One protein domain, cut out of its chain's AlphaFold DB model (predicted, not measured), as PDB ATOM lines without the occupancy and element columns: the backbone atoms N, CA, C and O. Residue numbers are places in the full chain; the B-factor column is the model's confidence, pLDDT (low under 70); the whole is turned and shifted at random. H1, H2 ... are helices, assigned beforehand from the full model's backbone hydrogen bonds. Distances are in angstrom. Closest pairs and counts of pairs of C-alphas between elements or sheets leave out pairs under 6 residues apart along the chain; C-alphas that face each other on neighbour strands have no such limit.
ATOM      1  N   SER A   7     226.470 275.281 134.330       69.56
ATOM      2  CA  SER A   7     227.765 274.647 134.069       69.56
ATOM      3  C   SER A   7     228.480 275.253 132.852       69.56
ATOM      4  O   SER A   7     229.683 275.492 132.913       69.56
ATOM      5  N   GLU A   8     227.749 275.597 131.785       77.69
ATOM      6  CA  GLU A   8     228.301 276.327 130.627       77.69
ATOM      7  C   GLU A   8     228.793 277.725 131.020       77.69
ATOM      8  O   GLU A   8     229.850 278.164 130.572       77.69
ATOM      9  N   TYR A   9     228.054 278.420 131.889       80.25
ATOM     10  CA  TYR A   9     228.476 279.718 132.411       80.25
ATOM     11  C   TYR A   9     229.769 279.612 133.235       80.25
ATOM     12  O   TYR A   9     230.660 280.447 133.088       80.25
ATOM     13  N   LEU A  10     229.896 278.586 134.079       68.88
ATOM     14  CA  LEU A  10     231.092 278.381 134.899       68.88
ATOM     15  C   LEU A  10     232.331 278.041 134.065       68.88
ATOM     16  O   LEU A  10     233.395 278.592 134.336       68.88
ATOM     17  N   LEU A  11     232.195 277.208 133.032       80.06
ATOM     18  CA  LEU A  11     233.296 276.874 132.121       80.06
ATOM     19  C   LEU A  11     233.801 278.102 131.344       80.06
ATOM     20  O   LEU A  11     235.002 278.240 131.130       80.06
ATOM     21  N   GLU A  12     232.915 279.028 130.964       83.88
ATOM     22  CA  GLU A  12     233.315 280.280 130.305       83.88
ATOM     23  C   GLU A  12     234.046 281.254 131.241       83.88
ATOM     24  O   GLU A  12     234.955 281.954 130.799       83.88
ATOM     25  N   GLN A  13     233.654 281.314 132.518       78.06
ATOM     26  CA  GLN A  13     234.283 282.192 133.516       78.06
ATOM     27  C   GLN A  13     235.606 281.632 134.050       78.06
ATOM     28  O   GLN A  13     236.465 282.402 134.479       78.06
ATOM     29  N   HIS A  14     235.767 280.310 134.010       75.94
ATOM     30  CA  HIS A  14     236.908 279.586 134.560       75.94
ATOM     31  C   HIS A  14     237.458 278.586 133.527       75.94
ATOM     32  O   HIS A  14     237.187 277.382 133.611       75.94
ATOM     33  N   PRO A  15     238.220 279.057 132.518       82.62
ATOM     34  CA  PRO A  15     238.751 278.207 131.455       82.62
ATOM     35  C   PRO A  15     239.604 277.040 131.973       82.62
ATOM     36  O   PRO A  15     239.615 275.979 131.350       82.62
ATOM     37  N   GLU A  16     240.260 277.206 133.125       73.25
ATOM     38  CA  GLU A  16     241.044 276.183 133.825       73.25
ATOM     39  C   GLU A  16     240.241 274.914 134.151       73.25
ATOM     40  O   GLU A  16     240.804 273.821 134.200       73.25
ATOM     41  N   LEU A  17     238.915 275.023 134.290       72.19
ATOM     42  CA  LEU A  17     238.045 273.889 134.599       72.19
ATOM     43  C   LEU A  17     237.898 272.913 133.432       72.19
ATOM     44  O   LEU A  17     237.555 271.759 133.664       72.19
ATOM     45  N   HIS A  18     238.198 273.321 132.193       78.44
ATOM     46  CA  HIS A  18     238.102 272.437 131.024       78.44
ATOM     47  C   HIS A  18     239.040 271.223 131.112       78.44
ATOM     48  O   HIS A  18     238.762 270.204 130.484       78.44
ATOM     49  N   GLY A  19     240.129 271.315 131.886       71.69
ATOM     50  CA  GLY A  19     241.032 270.190 132.145       71.69
ATOM     51  C   GLY A  19     240.601 269.292 133.309       71.69
ATOM     52  O   GLY A  19     240.929 268.110 133.309       71.69
ATOM     53  N   LEU A  20     239.852 269.833 134.275       64.19
ATOM     54  CA  LEU A  20     239.486 269.148 135.523       64.19
ATOM     55  C   LEU A  20     238.084 268.534 135.477       64.19
ATOM     56  O   LEU A  20     237.859 267.451 136.010       64.19
ATOM     57  N   PHE A  21     237.128 269.172 134.800       69.62
ATOM     58  CA  PHE A  21     235.761 268.653 134.702       69.62
ATOM     59  C   PHE A  21     235.680 267.229 134.105       69.62
ATOM     60  O   PHE A  21     234.934 266.426 134.671       69.62
ATOM     61  N   PRO A  22     236.438 266.857 133.044       72.94
ATOM     62  CA  PRO A  22     236.344 265.513 132.466       72.94
ATOM     63  C   PRO A  22     236.798 264.422 133.442       72.94
ATOM     64  O   PRO A  22     236.293 263.301 133.404       72.94
ATOM     65  N   TYR A  23     237.727 264.756 134.346       63.84
ATOM     66  CA  TYR A  23     238.141 263.862 135.422       63.84
ATOM     67  C   TYR A  23     236.961 263.579 136.362       63.84
ATOM     68  O   TYR A  23     236.590 262.419 136.521       63.84
ATOM     69  N   TYR A  24     236.282 264.606 136.883       58.53
ATOM     70  CA  TYR A  24     235.123 264.426 137.774       58.53
ATOM     71  C   TYR A  24     233.903 263.794 137.100       58.53
ATOM     72  O   TYR A  24     233.155 263.060 137.745       58.53
ATOM     73  N   GLU A  25     233.706 264.035 135.804       67.06
ATOM     74  CA  GLU A  25     232.671 263.361 135.017       67.06
ATOM     75  C   GLU A  25     232.945 261.852 134.920       67.06
ATOM     76  O   GLU A  25     232.034 261.047 135.112       67.06
ATOM     77  N   SER A  26     234.208 261.453 134.723       62.47
ATOM     78  CA  SER A  26     234.601 260.036 134.690       62.47
ATOM     79  C   SER A  26     234.379 259.303 136.020       62.47
ATOM     80  O   SER A  26     234.206 258.086 136.029       62.47
ATOM     81  N   LEU A  27     234.322 260.046 137.131       51.88
ATOM     82  CA  LEU A  27     234.004 259.528 138.464       51.88
ATOM     83  C   LEU A  27     232.496 259.324 138.691       51.88
ATOM     84  O   LEU A  27     232.103 258.792 139.727       51.88
ATOM     85  N   GLY A  28     231.646 259.752 137.752       50.78
ATOM     86  CA  GLY A  28     230.189 259.671 137.878       50.78
ATOM     87  C   GLY A  28     229.602 260.649 138.899       50.78
ATOM     88  O   GLY A  28     228.484 260.439 139.371       50.78
ATOM     89  N   MET A  29     230.341 261.704 139.258       50.59
ATOM     90  CA  MET A  29     229.888 262.707 140.222       50.59
ATOM     91  C   MET A  29     228.726 263.524 139.651       50.59
ATOM     92  O   MET A  29     228.742 263.938 138.491       50.59
ATOM     93  N   ALA A  30     227.729 263.812 140.487       49.56
ATOM     94  CA  ALA A  30     226.697 264.781 140.138       49.56
ATOM     95  C   ALA A  30     227.319 266.189 140.068       49.56
ATOM     96  O   ALA A  30     228.027 266.598 140.988       49.56
ATOM     97  N   GLU A  31     227.045 266.926 138.986       64.25
ATOM     98  CA  GLU A  31     227.534 268.298 138.742       64.25
ATOM     99  C   GLU A  31     229.082 268.449 138.732       64.25
ATOM    100  O   GLU A  31     229.644 269.242 139.491       64.25
ATOM    101  N   PRO A  32     229.811 267.741 137.843       62.50
ATOM    102  CA  PRO A  32     231.282 267.646 137.844       62.50
ATOM    103  C   PRO A  32     232.023 268.985 137.676       62.50
ATOM    104  O   PRO A  32     233.147 269.142 138.148       62.50
ATOM    105  N   VAL A  33     231.387 269.985 137.056       71.06
ATOM    106  CA  VAL A  33     231.952 271.340 136.907       71.06
ATOM    107  C   VAL A  33     232.053 272.067 138.255       71.06
ATOM    108  O   VAL A  33     232.973 272.858 138.456       71.06
ATOM    109  N   LEU A  34     231.156 271.786 139.206       64.62
ATOM    110  CA  LEU A  34     231.219 272.368 140.550       64.62
ATOM    111  C   LEU A  34     232.340 271.755 141.386       64.62
ATOM    112  O   LEU A  34     232.998 272.474 142.135       64.62
ATOM    113  N   TRP A  35     232.610 270.463 141.205       59.62
ATOM    114  CA  TRP A  35     233.745 269.786 141.836       59.62
ATOM    115  C   TRP A  35     235.079 270.318 141.316       59.62
ATOM    116  O   TRP A  35     235.934 270.692 142.115       59.62
ATOM    117  N   ALA A  36     235.206 270.481 139.997       65.81
ATOM    118  CA  ALA A  36     236.369 271.118 139.380       65.81
ATOM    119  C   ALA A  36     236.598 272.549 139.900       65.81
ATOM    120  O   ALA A  36     237.731 272.960 140.144       65.81
ATOM    121  N   LEU A  37     235.520 273.318 140.088       66.12
ATOM    122  CA  LEU A  37     235.594 274.673 140.638       66.12
ATOM    123  C   LEU A  37     236.024 274.688 142.110       66.12
ATOM    124  O   LEU A  37     236.737 275.593 142.536       66.12
ATOM    125  N   SER A  38     235.589 273.699 142.888       63.12
ATOM    126  CA  SER A  38     236.009 273.509 144.278       63.12
ATOM    127  C   SER A  38     237.509 273.162 144.343       63.12
ATOM    128  O   SER A  38     238.231 273.705 145.181       63.12
ATOM    129  N   GLU A  39     238.020 272.368 143.388       61.62
ATOM    130  CA  GLU A  39     239.455 272.050 143.255       61.62
ATOM    131  C   GLU A  39     240.301 273.287 143.007       61.62
ATOM    132  O   GLU A  39     241.281 273.531 143.712       61.62
ATOM    133  N   SER A  40     239.898 274.102 142.029       65.69
ATOM    134  CA  SER A  40     240.654 275.293 141.640       65.69
ATOM    135  C   SER A  40     240.721 276.339 142.758       65.69
ATOM    136  O   SER A  40     241.582 277.220 142.743       65.69
ATOM    137  N   ARG A  41     239.844 276.215 143.759       65.69
ATOM    138  CA  ARG A  41     239.774 277.058 144.958       65.69
ATOM    139  C   ARG A  41     240.445 276.440 146.186       65.69
ATOM    140  O   ARG A  41     240.492 277.094 147.226       65.69
ATOM    141  N   GLY A  42     240.990 275.226 146.072       55.34
ATOM    142  CA  GLY A  42     241.656 274.517 147.167       55.34
ATOM    143  C   GLY A  42     240.700 274.056 148.270       55.34
ATOM    144  O   GLY A  42     241.073 274.050 149.443       55.34
ATOM    145  N   GLU A  43     239.457 273.724 147.924       56.59
ATOM    146  CA  GLU A  43     238.429 273.368 148.901       56.59
ATOM    147  C   GLU A  43     238.466 271.862 149.283       56.59
ATOM    148  O   GLU A  43     238.734 271.006 148.434       56.59
ATOM    149  N   PRO A  44     238.151 271.499 150.549       55.47
ATOM    150  CA  PRO A  44     238.207 270.119 151.075       55.47
ATOM    151  C   PRO A  44     237.374 269.081 150.309       55.47
ATOM    152  O   PRO A  44     237.628 267.880 150.395       55.47
ATOM    153  N   THR A  45     236.385 269.546 149.551       52.59
ATOM    154  CA  THR A  45     235.461 268.762 148.725       52.59
ATOM    155  C   THR A  45     236.221 267.868 147.736       52.59
ATOM    156  O   THR A  45     235.860 266.721 147.504       52.59
ATOM    157  N   VAL A  46     237.359 268.321 147.221       52.34
ATOM    158  CA  VAL A  46     238.153 267.551 146.251       52.34
ATOM    159  C   VAL A  46     238.900 266.392 146.874       52.34
ATOM    160  O   VAL A  46     238.916 265.296 146.320       52.34
ATOM    161  N   ALA A  47     239.468 266.613 148.054       57.69
ATOM    162  CA  ALA A  47     240.141 265.563 148.799       57.69
ATOM    163  C   ALA A  47     239.140 264.462 149.206       57.69
ATOM    164  O   ALA A  47     239.451 263.275 149.185       57.69
ATOM    165  N   MET A  48     237.899 264.857 149.476       63.19
ATOM    166  CA  MET A  48     236.767 263.972 149.736       63.19
ATOM    167  C   MET A  48     236.303 263.203 148.488       63.19
ATOM    168  O   MET A  48     236.096 261.995 148.574       63.19
ATOM    169  N   ALA A  49     236.229 263.842 147.318       61.22
ATOM    170  CA  ALA A  49     235.970 263.150 146.052       61.22
ATOM    171  C   ALA A  49     237.083 262.148 145.701       61.22
ATOM    172  O   ALA A  49     236.794 261.019 145.308       61.22
ATOM    173  N   ALA A  50     238.348 262.532 145.897       62.62
ATOM    174  CA  ALA A  50     239.501 261.661 145.695       62.62
ATOM    175  C   ALA A  50     239.498 260.472 146.670       62.62
ATOM    176  O   ALA A  50     239.769 259.346 146.260       62.62
ATOM    177  N   LEU A  51     239.124 260.692 147.936       69.25
ATOM    178  CA  LEU A  51     238.969 259.631 148.934       69.25
ATOM    179  C   LEU A  51     237.863 258.646 148.540       69.25
ATOM    180  O   LEU A  51     238.099 257.442 148.533       69.25
ATOM    181  N   VAL A  52     236.670 259.137 148.192       68.00
ATOM    182  CA  VAL A  52     235.560 258.272 147.761       68.00
ATOM    183  C   VAL A  52     235.941 257.504 146.495       68.00
ATOM    184  O   VAL A  52     235.667 256.309 146.403       68.00
ATOM    185  N   HIS A  53     236.633 258.143 145.550       67.62
ATOM    186  CA  HIS A  53     237.150 257.470 144.364       67.62
ATOM    187  C   HIS A  53     238.140 256.350 144.710       67.62
ATOM    188  O   HIS A  53     237.967 255.230 144.228       67.62
ATOM    189  N   GLY A  54     239.123 256.624 145.572       70.50
ATOM    190  CA  GLY A  54     240.082 255.620 146.034       70.50
ATOM    191  C   GLY A  54     239.398 254.453 146.752       70.50
ATOM    192  O   GLY A  54     239.693 253.295 146.486       70.50
ATOM    193  N   LEU A  55     238.400 254.729 147.592       75.88
ATOM    194  CA  LEU A  55     237.617 253.680 148.253       75.88
ATOM    195  C   LEU A  55     236.811 252.836 147.253       75.88
ATOM    196  O   LEU A  55     236.723 251.619 147.402       75.88
ATOM    197  N   CYS A  56     236.251 253.456 146.212       74.12
ATOM    198  CA  CYS A  56     235.570 252.743 145.132       74.12
ATOM    199  C   CYS A  56     236.524 251.850 144.322       74.12
ATOM    200  O   CYS A  56     236.091 250.789 143.872       74.12
ATOM    201  N   SER A  57     237.796 252.232 144.140       76.19
ATOM    202  CA  SER A  57     238.774 251.387 143.436       76.19
ATOM    203  C   SER A  57     239.199 250.146 144.224       76.19
ATOM    204  O   SER A  57     239.640 249.176 143.613       76.19
ATOM    205  N   GLU A  58     239.001 250.138 145.545       81.12
ATOM    206  CA  GLU A  58     239.251 248.969 146.405       81.12
ATOM    207  C   GLU A  58     238.090 247.953 146.406       81.12
ATOM    208  O   GLU A  58     238.208 246.850 146.951       81.12
ATOM    209  N   VAL A  59     236.946 248.286 145.793       84.62
ATOM    210  CA  VAL A  59     235.842 247.332 145.617       84.62
ATOM    211  C   VAL A  59     236.251 246.282 144.587       84.62
ATOM    212  O   VAL A  59     236.618 246.607 143.458       84.62
ATOM    213  N   ALA A  60     236.120 245.001 144.941       84.56
ATOM    214  CA  ALA A  60     236.499 243.911 144.053       84.56
ATOM    215  C   ALA A  60     235.716 243.966 142.727       84.56
ATOM    216  O   ALA A  60     234.482 244.116 142.691       84.56
ATOM    217  N   ALA A  61     236.439 243.807 141.617       83.00
ATOM    218  CA  ALA A  61     235.836 243.733 140.295       83.00
ATOM    219  C   ALA A  61     234.953 242.479 140.158       83.00
ATOM    220  O   ALA A  61     235.101 241.484 140.871       83.00
ATOM    221  N   ALA A  62     233.997 242.513 139.229       80.31
ATOM    222  CA  ALA A  62     233.167 241.343 138.958       80.31
ATOM    223  C   ALA A  62     234.041 240.172 138.472       80.31
ATOM    224  O   ALA A  62     234.775 240.312 137.498       80.31
ATOM    225  N   GLY A  63     233.942 239.028 139.152       80.94
ATOM    226  CA  GLY A  63     234.747 237.842 138.850       80.94
ATOM    227  C   GLY A  63     236.181 237.877 139.392       80.94
ATOM    228  O   GLY A  63     236.907 236.911 139.186       80.94
ATOM    229  N   ASP A  64     236.593 238.937 140.093       85.88
ATOM    230  CA  ASP A  64     237.894 238.983 140.764       85.88
ATOM    231  C   ASP A  64     237.792 238.346 142.151       85.88
ATOM    232  O   ASP A  64     237.269 238.957 143.080       85.88
ATOM    233  N   SER A  65     238.273 237.109 142.289       88.12
ATOM    234  CA  SER A  65     238.249 236.386 143.561       88.12
ATOM    235  C   SER A  65     239.452 236.656 144.456       88.12
ATOM    236  O   SER A  65     239.383 236.248 145.608       88.12
ATOM    237  N   ARG A  66     240.491 237.384 144.002       88.12
ATOM    238  CA  ARG A  66     241.803 237.496 144.686       88.12
ATOM    239  C   ARG A  66     241.713 237.866 146.165       88.12
ATOM    240  O   ARG A  66     242.551 237.447 146.959       88.12
ATOM    241  N   TRP A  67     240.691 238.635 146.536       88.38
ATOM    242  CA  TRP A  67     240.412 238.999 147.922       88.38
ATOM    243  C   TRP A  67     240.159 237.775 148.826       88.38
ATOM    244  O   TRP A  67     240.602 237.745 149.971       88.38
ATOM    245  N   LEU A  68     239.491 236.732 148.320       91.38
ATOM    246  CA  LEU A  68     239.252 235.472 149.033       91.38
ATOM    247  C   LEU A  68     240.543 234.661 149.203       91.38
ATOM    248  O   LEU A  68     240.743 234.042 150.250       91.38
ATOM    249  N   GLU A  69     241.446 234.667 148.220       91.06
ATOM    250  CA  GLU A  69     242.787 234.099 148.380       91.06
ATOM    251  C   GLU A  69     243.611 234.856 149.428       91.06
ATOM    252  O   GLU A  69     244.215 234.214 150.287       91.06
ATOM    253  N   GLN A  70     243.589 236.192 149.416       90.06
ATOM    254  CA  GLN A  70     244.260 237.016 150.430       90.06
ATOM    255  C   GLN A  70     243.693 236.758 151.829       90.06
ATOM    256  O   GLN A  70     244.458 236.561 152.775       90.06
ATOM    257  N   LEU A  71     242.364 236.657 151.959       91.44
ATOM    258  CA  LEU A  71     241.710 236.257 153.205       91.44
ATOM    259  C   LEU A  71     242.231 234.897 153.670       91.44
ATOM    260  O   LEU A  71     242.668 234.761 154.809       91.44
ATOM    261  N   HIS A  72     242.233 233.897 152.787       91.00
ATOM    262  CA  HIS A  72     242.697 232.551 153.113       91.00
ATOM    263  C   HIS A  72     244.153 232.524 153.599       91.00
ATOM    264  O   HIS A  72     244.467 231.786 154.529       91.00
ATOM    265  N   GLN A  73     245.020 233.345 153.006       89.44
ATOM    266  CA  GLN A  73     246.432 233.469 153.380       89.44
ATOM    267  C   GLN A  73     246.651 234.339 154.627       89.44
ATOM    268  O   GLN A  73     247.718 234.276 155.232       89.44
ATOM    269  N   GLY A  74     245.645 235.116 155.036       85.69
ATOM    270  CA  GLY A  74     245.746 236.056 156.153       85.69
ATOM    271  C   GLY A  74     246.471 237.347 155.784       85.69
ATOM    272  O   GLY A  74     246.898 238.075 156.670       85.69
ATOM    273  N   ASP A  75     246.592 237.634 154.490       87.56
ATOM    274  CA  ASP A  75     247.306 238.787 153.936       87.56
ATOM    275  C   ASP A  75     246.377 240.000 153.742       87.56
ATOM    276  O   ASP A  75     246.494 240.780 152.799       87.56
ATOM    277  N   LEU A  76     245.378 240.135 154.617       83.00
ATOM    278  CA  LEU A  76     244.468 241.276 154.621       83.00
ATOM    279  C   LEU A  76     244.880 242.280 155.691       83.00
ATOM    280  O   LEU A  76     245.268 241.920 156.802       83.00
ATOM    281  N   ASN A  77     244.711 243.563 155.378       81.31
ATOM    282  CA  ASN A  77     244.968 244.657 156.308       81.31
ATOM    283  C   ASN A  77     243.821 244.807 157.331       81.31
ATOM    284  O   ASN A  77     243.073 245.783 157.307       81.31
ATOM    285  N   VAL A  78     243.656 243.812 158.206       81.31
ATOM    286  CA  VAL A  78     242.656 243.787 159.285       81.31
ATOM    287  C   VAL A  78     243.377 243.834 160.631       81.31
ATOM    288  O   VAL A  78     244.085 242.902 160.998       81.31
ATOM    289  N   ASN A  79     243.161 244.905 161.398       76.06
ATOM    290  CA  ASN A  79     243.810 245.114 162.703       76.06
ATOM    291  C   ASN A  79     243.186 244.295 163.854       76.06
ATOM    292  O   ASN A  79     243.588 244.436 165.008       76.06
ATOM    293  N   GLU A  80     242.217 243.428 163.555       85.88
ATOM    294  CA  GLU A  80     241.540 242.554 164.513       85.88
ATOM    295  C   GLU A  80     241.825 241.080 164.182       85.88
ATOM    296  O   GLU A  80     241.114 240.433 163.413       85.88
ATOM    297  N   GLY A  81     242.896 240.537 164.769       85.31
ATOM    298  CA  GLY A  81     243.345 239.159 164.529       85.31
ATOM    299  C   GLY A  81     242.272 238.074 164.740       85.31
ATOM    300  O   GLY A  81     242.167 237.182 163.897       85.31
ATOM    301  N   PRO A  82     241.444 238.133 165.806       92.31
ATOM    302  CA  PRO A  82     240.347 237.182 165.994       92.31
ATOM    303  C   PRO A  82     239.326 237.209 164.853       92.31
ATOM    304  O   PRO A  82     238.961 236.156 164.340       92.31
ATOM    305  N   LEU A  83     238.934 238.404 164.397       90.00
ATOM    306  CA  LEU A  83     238.003 238.568 163.279       90.00
ATOM    307  C   LEU A  83     238.562 237.949 161.991       90.00
ATOM    308  O   LEU A  83     237.845 237.240 161.284       90.00
ATOM    309  N   LEU A  84     239.846 238.186 161.700       91.00
ATOM    310  CA  LEU A  84     240.512 237.609 160.530       91.00
ATOM    311  C   LEU A  84     240.536 236.073 160.600       91.00
ATOM    312  O   LEU A  84     240.197 235.408 159.621       91.00
ATOM    313  N   SER A  85     240.866 235.514 161.766       92.19
ATOM    314  CA  SER A  85     240.875 234.065 162.002       92.19
ATOM    315  C   SER A  85     239.484 233.439 161.842       92.19
ATOM    316  O   SER A  85     239.340 232.393 161.202       92.19
ATOM    317  N   ASP A  86     238.441 234.072 162.380       95.25
ATOM    318  CA  ASP A  86     237.060 233.592 162.255       95.25
ATOM    319  C   ASP A  86     236.596 233.603 160.791       95.25
ATOM    320  O   ASP A  86     236.008 232.629 160.308       95.25
ATOM    321  N   ALA A  87     236.927 234.663 160.049       93.94
ATOM    322  CA  ALA A  87     236.636 234.768 158.622       93.94
ATOM    323  C   ALA A  87     237.379 233.701 157.796       93.94
ATOM    324  O   ALA A  87     236.776 233.062 156.929       93.94
ATOM    325  N   GLN A  88     238.654 233.436 158.101       94.94
ATOM    326  CA  GLN A  88     239.432 232.355 157.486       94.94
ATOM    327  C   GLN A  88     238.809 230.982 157.735       94.94
ATOM    328  O   GLN A  88     238.681 230.170 156.812       94.94
ATOM    329  N   GLN A  89     238.391 230.719 158.975       95.94
ATOM    330  CA  GLN A  89     237.751 229.460 159.332       95.94
ATOM    331  C   GLN A  89     236.407 229.296 158.613       95.94
ATOM    332  O   GLN A  89     236.104 228.206 158.117       95.94
ATOM    333  N   ALA A  90     235.607 230.361 158.530       95.81
ATOM    334  CA  ALA A  90     234.341 230.357 157.810       95.81
ATOM    335  C   ALA A  90     234.547 230.071 156.314       95.81
ATOM    336  O   ALA A  90     233.904 229.167 155.779       95.81
ATOM    337  N   LEU A  91     235.498 230.753 155.663       95.31
ATOM    338  CA  LEU A  91     235.844 230.516 154.258       95.31
ATOM    339  C   LEU A  91     236.295 229.067 154.021       95.31
ATOM    340  O   LEU A  91     235.824 228.413 153.089       95.31
ATOM    341  N   GLY A  92     237.151 228.531 154.895       95.44
ATOM    342  CA  GLY A  92     237.599 227.139 154.822       95.44
ATOM    343  C   GLY A  92     236.442 226.136 154.898       95.44
ATOM    344  O   GLY A  92     236.413 225.168 154.137       95.44
ATOM    345  N   ARG A  93     235.449 226.384 155.764       97.19
ATOM    346  CA  ARG A  93     234.242 225.544 155.868       97.19
ATOM    347  C   ARG A  93     233.372 225.618 154.613       97.19
ATOM    348  O   ARG A  93     232.896 224.581 154.165       97.19
ATOM    349  N   LEU A  94     233.182 226.806 154.035       95.62
ATOM    350  CA  LEU A  94     232.401 226.977 152.802       95.62
ATOM    351  C   LEU A  94     233.046 226.232 151.624       95.62
ATOM    352  O   LEU A  94     232.367 225.482 150.923       95.62
ATOM    353  N   ARG A  95     234.369 226.347 151.466       94.56
ATOM    354  CA  ARG A  95     235.120 225.611 150.436       94.56
ATOM    355  C   ARG A  95     235.080 224.098 150.653       94.56
ATOM    356  O   ARG A  95     234.915 223.352 149.693       94.56
ATOM    357  N   ALA A  96     235.162 223.631 151.901       96.38
ATOM    358  CA  ALA A  96     235.026 222.207 152.225       96.38
ATOM    359  C   ALA A  96     233.635 221.638 151.877       96.38
ATOM    360  O   ALA A  96     233.513 220.446 151.606       96.38
ATOM    361  N   LEU A  97     232.599 222.484 151.844       97.00
ATOM    362  CA  LEU A  97     231.257 222.137 151.361       97.00
ATOM    363  C   LEU A  97     231.128 222.192 149.827       97.00
ATOM    364  O   LEU A  97     230.048 221.935 149.302       97.00
ATOM    365  N   GLY A  98     232.203 222.516 149.105       95.31
ATOM    366  CA  GLY A  98     232.207 222.628 147.647       95.31
ATOM    367  C   GLY A  98     231.554 223.907 147.119       95.31
ATOM    368  O   GLY A  98     231.196 223.959 145.945       95.31
ATOM    369  N   ILE A  99     231.374 224.927 147.964       93.81
ATOM    370  CA  ILE A  99     230.882 226.233 147.518       93.81
ATOM    371  C   ILE A  99     232.009 226.922 146.760       93.81
ATOM    372  O   ILE A  99     233.099 227.117 147.296       93.81
ATOM    373  N   ALA A 100     231.732 227.263 145.508       90.44
ATOM    374  CA  ALA A 100     232.682 227.938 144.649       90.44
ATOM    375  C   ALA A 100     232.793 229.429 145.015       90.44
ATOM    376  O   ALA A 100     231.817 230.075 145.403       90.44
ATOM    377  N   ASP A 101     234.011 229.962 144.918       90.00
ATOM    378  CA  ASP A 101     234.343 231.331 145.325       90.00
ATOM    379  C   ASP A 101     233.575 232.389 144.507       90.00
ATOM    380  O   ASP A 101     233.220 233.450 145.022       90.00
ATOM    381  N   ASP A 102     233.232 232.077 143.256       89.44
ATOM    382  CA  ASP A 102     232.417 232.917 142.374       89.44
ATOM    383  C   ASP A 102     231.009 233.189 142.933       89.44
ATOM    384  O   ASP A 102     230.470 234.279 142.732       89.44
ATOM    385  N   LEU A 103     230.439 232.251 143.695       90.62
ATOM    386  CA  LEU A 103     229.159 232.425 144.388       90.62
ATOM    387  C   LEU A 103     229.269 233.333 145.621       90.62
ATOM    388  O   LEU A 103     228.268 233.913 146.044       90.62
ATOM    389  N   LEU A 104     230.466 233.476 146.195       90.62
ATOM    390  CA  LEU A 104     230.719 234.318 147.367       90.62
ATOM    391  C   LEU A 104     230.979 235.777 146.975       90.62
ATOM    392  O   LEU A 104     230.592 236.696 147.700       90.62
ATOM    393  N   MET A 105     231.581 236.007 145.805       89.38
ATOM    394  CA  MET A 105     231.970 237.345 145.353       89.38
ATOM    395  C   MET A 105     230.833 238.380 145.300       89.38
ATOM    396  O   MET A 105     231.075 239.523 145.694       89.38
ATOM    397  N   PRO A 106     229.593 238.056 144.881       88.69
ATOM    398  CA  PRO A 106     228.487 239.010 144.942       88.69
ATOM    399  C   PRO A 106     228.209 239.534 146.357       88.69
ATOM    400  O   PRO A 106     227.911 240.717 146.517       88.69
ATOM    401  N   LEU A 107     228.344 238.683 147.382       89.19
ATOM    402  CA  LEU A 107     228.138 239.068 148.781       89.19
ATOM    403  C   LEU A 107     229.260 239.986 149.273       89.19
ATOM    404  O   LEU A 107     228.980 241.019 149.882       89.19
ATOM    405  N   VAL A 108     230.514 239.645 148.958       89.25
ATOM    406  CA  VAL A 108     231.689 240.468 149.294       89.25
ATOM    407  C   VAL A 108     231.549 241.863 148.688       89.25
ATOM    408  O   VAL A 108     231.658 242.863 149.396       89.25
ATOM    409  N   ARG A 109     231.216 241.943 147.395       87.19
ATOM    410  CA  ARG A 109     231.051 243.219 146.685       87.19
ATOM    411  C   ARG A 109     229.915 244.058 147.263       87.19
ATOM    412  O   ARG A 109     230.081 245.261 147.428       87.19
ATOM    413  N   ALA A 110     228.782 243.443 147.606       83.19
ATOM    414  CA  ALA A 110     227.674 244.154 148.242       83.19
ATOM    415  C   ALA A 110     228.086 244.760 149.595       83.19
ATOM    416  O   ALA A 110     227.767 245.917 149.871       83.19
ATOM    417  N   ALA A 111     228.841 244.015 150.410       86.62
ATOM    418  CA  ALA A 111     229.356 244.509 151.686       86.62
ATOM    419  C   ALA A 111     230.370 245.654 151.505       86.62
ATOM    420  O   ALA A 111     230.273 246.663 152.202       86.62
ATOM    421  N   GLN A 112     231.296 245.536 150.545       86.38
ATOM    422  CA  GLN A 112     232.264 246.592 150.224       86.38
ATOM    423  C   GLN A 112     231.565 247.875 149.755       86.38
ATOM    424  O   GLN A 112     231.820 248.944 150.299       86.38
ATOM    425  N   VAL A 113     230.620 247.772 148.813       79.75
ATOM    426  CA  VAL A 113     229.847 248.928 148.326       79.75
ATOM    427  C   VAL A 113     229.039 249.573 149.454       79.75
ATOM    428  O   VAL A 113     229.011 250.796 149.561       79.75
ATOM    429  N   GLN A 114     228.421 248.782 150.338       75.06
ATOM    430  CA  GLN A 114     227.727 249.321 151.510       75.06
ATOM    431  C   GLN A 114     228.680 250.091 152.434       75.06
ATOM    432  O   GLN A 114     228.315 251.157 152.925       75.06
ATOM    433  N   ALA A 115     229.887 249.573 152.674       79.69
ATOM    434  CA  ALA A 115     230.885 250.242 153.503       79.69
ATOM    435  C   ALA A 115     231.329 251.579 152.890       79.69
ATOM    436  O   ALA A 115     231.334 252.591 153.591       79.69
ATOM    437  N   VAL A 116     231.612 251.608 151.583       78.25
ATOM    438  CA  VAL A 116     231.949 252.845 150.859       78.25
ATOM    439  C   VAL A 116     230.805 253.855 150.946       78.25
ATOM    440  O   VAL A 116     231.037 255.005 151.308       78.25
ATOM    441  N   ASN A 117     229.563 253.425 150.713       68.38
ATOM    442  CA  ASN A 117     228.391 254.298 150.813       68.38
ATOM    443  C   ASN A 117     228.175 254.834 152.235       68.38
ATOM    444  O   ASN A 117     227.790 255.986 152.398       68.38
ATOM    445  N   ASN A 118     228.437 254.030 153.269       67.50
ATOM    446  CA  ASN A 118     228.364 254.484 154.659       67.50
ATOM    447  C   ASN A 118     229.425 255.549 154.961       67.50
ATOM    448  O   ASN A 118     229.118 256.533 155.630       67.50
ATOM    449  N   ILE A 119     230.652 255.372 154.463       69.25
ATOM    450  CA  ILE A 119     231.727 256.361 154.608       69.25
ATOM    451  C   ILE A 119     231.357 257.648 153.868       69.25
ATOM    452  O   ILE A 119     231.419 258.720 154.462       69.25
ATOM    453  N   ALA A 120     230.902 257.542 152.617       64.56
ATOM    454  CA  ALA A 120     230.424 258.685 151.846       64.56
ATOM    455  C   ALA A 120     229.297 259.422 152.589       64.56
ATOM    456  O   ALA A 120     229.379 260.629 152.771       64.56
ATOM    457  N   ALA A 121     228.317 258.695 153.137       59.62
ATOM    458  CA  ALA A 121     227.230 259.278 153.921       59.62
ATOM    459  C   ALA A 121     227.710 259.952 155.220       59.62
ATOM    460  O   ALA A 121     227.212 261.018 155.572       59.62
ATOM    461  N   MET A 122     228.674 259.364 155.938       59.69
ATOM    462  CA  MET A 122     229.271 259.986 157.129       59.69
ATOM    463  C   MET A 122     229.976 261.298 156.794       59.69
ATOM    464  O   MET A 122     229.918 262.245 157.577       59.69
ATOM    465  N   ILE A 123     230.641 261.343 155.643       60.28
ATOM    466  CA  ILE A 123     231.331 262.534 155.175       60.28
ATOM    467  C   ILE A 123     230.316 263.593 154.699       60.28
ATOM    468  O   ILE A 123     230.420 264.749 155.109       60.28
ATOM    469  N   ASP A 124     229.302 263.200 153.922       51.69
ATOM    470  CA  ASP A 124     228.233 264.079 153.422       51.69
ATOM    471  C   ASP A 124     227.389 264.684 154.549       51.69
ATOM    472  O   ASP A 124     226.956 265.834 154.473       51.69
ATOM    473  N   MET A 125     227.165 263.931 155.629       38.59
ATOM    474  CA  MET A 125     226.484 264.442 156.819       38.59
ATOM    475  C   MET A 125     227.309 265.486 157.585       38.59
ATOM    476  O   MET A 125     226.758 266.165 158.457       38.59
ATOM    477  N   GLY A 126     228.606 265.626 157.284       38.22
ATOM    478  CA  GLY A 126     229.538 266.404 158.088       38.22
ATOM    479  C   GLY A 126     229.568 265.927 159.551       38.22
ATOM    480  O   GLY A 126     228.959 264.919 159.922       38.22
ATOM    481  N   PRO A 127     230.257 266.640 160.452       36.94
ATOM    482  CA  PRO A 127     230.169 266.321 161.868       36.94
ATOM    483  C   PRO A 127     228.739 266.609 162.352       36.94
ATOM    484  O   PRO A 127     228.333 267.765 162.448       36.94
ATOM    485  N   GLN A 128     227.985 265.581 162.758       33.34
ATOM    486  CA  GLN A 128     226.700 265.760 163.462       33.34
ATOM    487  C   GLN A 128     226.846 266.334 164.888       33.34
ATOM    488  O   GLN A 128     225.886 266.377 165.655       33.34
TER     489      GLN A 128
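This is residues 7 to 128 of the 172 residues of an uncharacterized protein of Delftia acidovorans (UniProt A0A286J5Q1). Two small helical heads stand at the ends of a thin waist: H1, H2 and H3 cluster at one end, H5 and H6 meet at the other, and the longest helix, H7, runs back from the H5 and H6 end to pass beside H4 between the heads. The printed part has 122 residues with seven named helices, H1 to H7 in order, and no named strand: all helix. It is loose, with a radius of gyration of the C-alphas of 19.6 A, and only just elongated, spanning 63 by 32 by 21 A.

H7, residues 101 to 124, touches H4, residues 45 to 57, with residues 113 to 123 alone, at a shallow tilt of 9 degrees, opposite ways; the closest C-alphas, of Leu 55 and Val 116, are 6.3 A apart. Residues 45 to 46 of H4 alone touch H3, residues 32 to 40, at a steep tilt of 60 degrees; the closest C-alphas, of Glu 39 and Val 46, are 5.6 A apart. H3 also touches H2, residues 17 to 26, at a steep tilt of 52 degrees; the closest C-alphas, of Tyr 24 and Pro 32, are 5.0 A apart. H3 touches H1, residues 7 to 13, at a shallow tilt of 32 degrees; the closest C-alphas, of Ser 7 and Val 33, are 6.0 A apart. H5, residues 66 to 73, touches H6, residues 81 to 96, only just about perpendicular at 72 degrees; the closest C-alphas, of His 72 and Gln 88, are 5.5 A apart. H4 and H6 are apart. Every O i to N i+4 pair is within hydrogen-bond range in H1, H3, H4, H5 and H6, against 4 of 6 in H2 and 18 of 20 in H7.

H7 is 34.3 A long, from C-alpha 101 at (234.343, 231.331, 145.325) to C-alpha 124 at (228.233, 264.079, 153.422). H6 is 22.5 A and H4 18.5 A long. H1 begins at C-alpha 7, (227.765, 274.647, 134.069).

The two C-alphas farthest apart, of Gln 13 and Ala 96, are 62.8 A apart. The printed part has no cut, and no link is long. Residues 77 to 83, of which 81 to 83 belong to H6, stand free. Mean pLDDT of the printed part is 75.8; residues 34 to 53 and 117 to 128 are among those under 70.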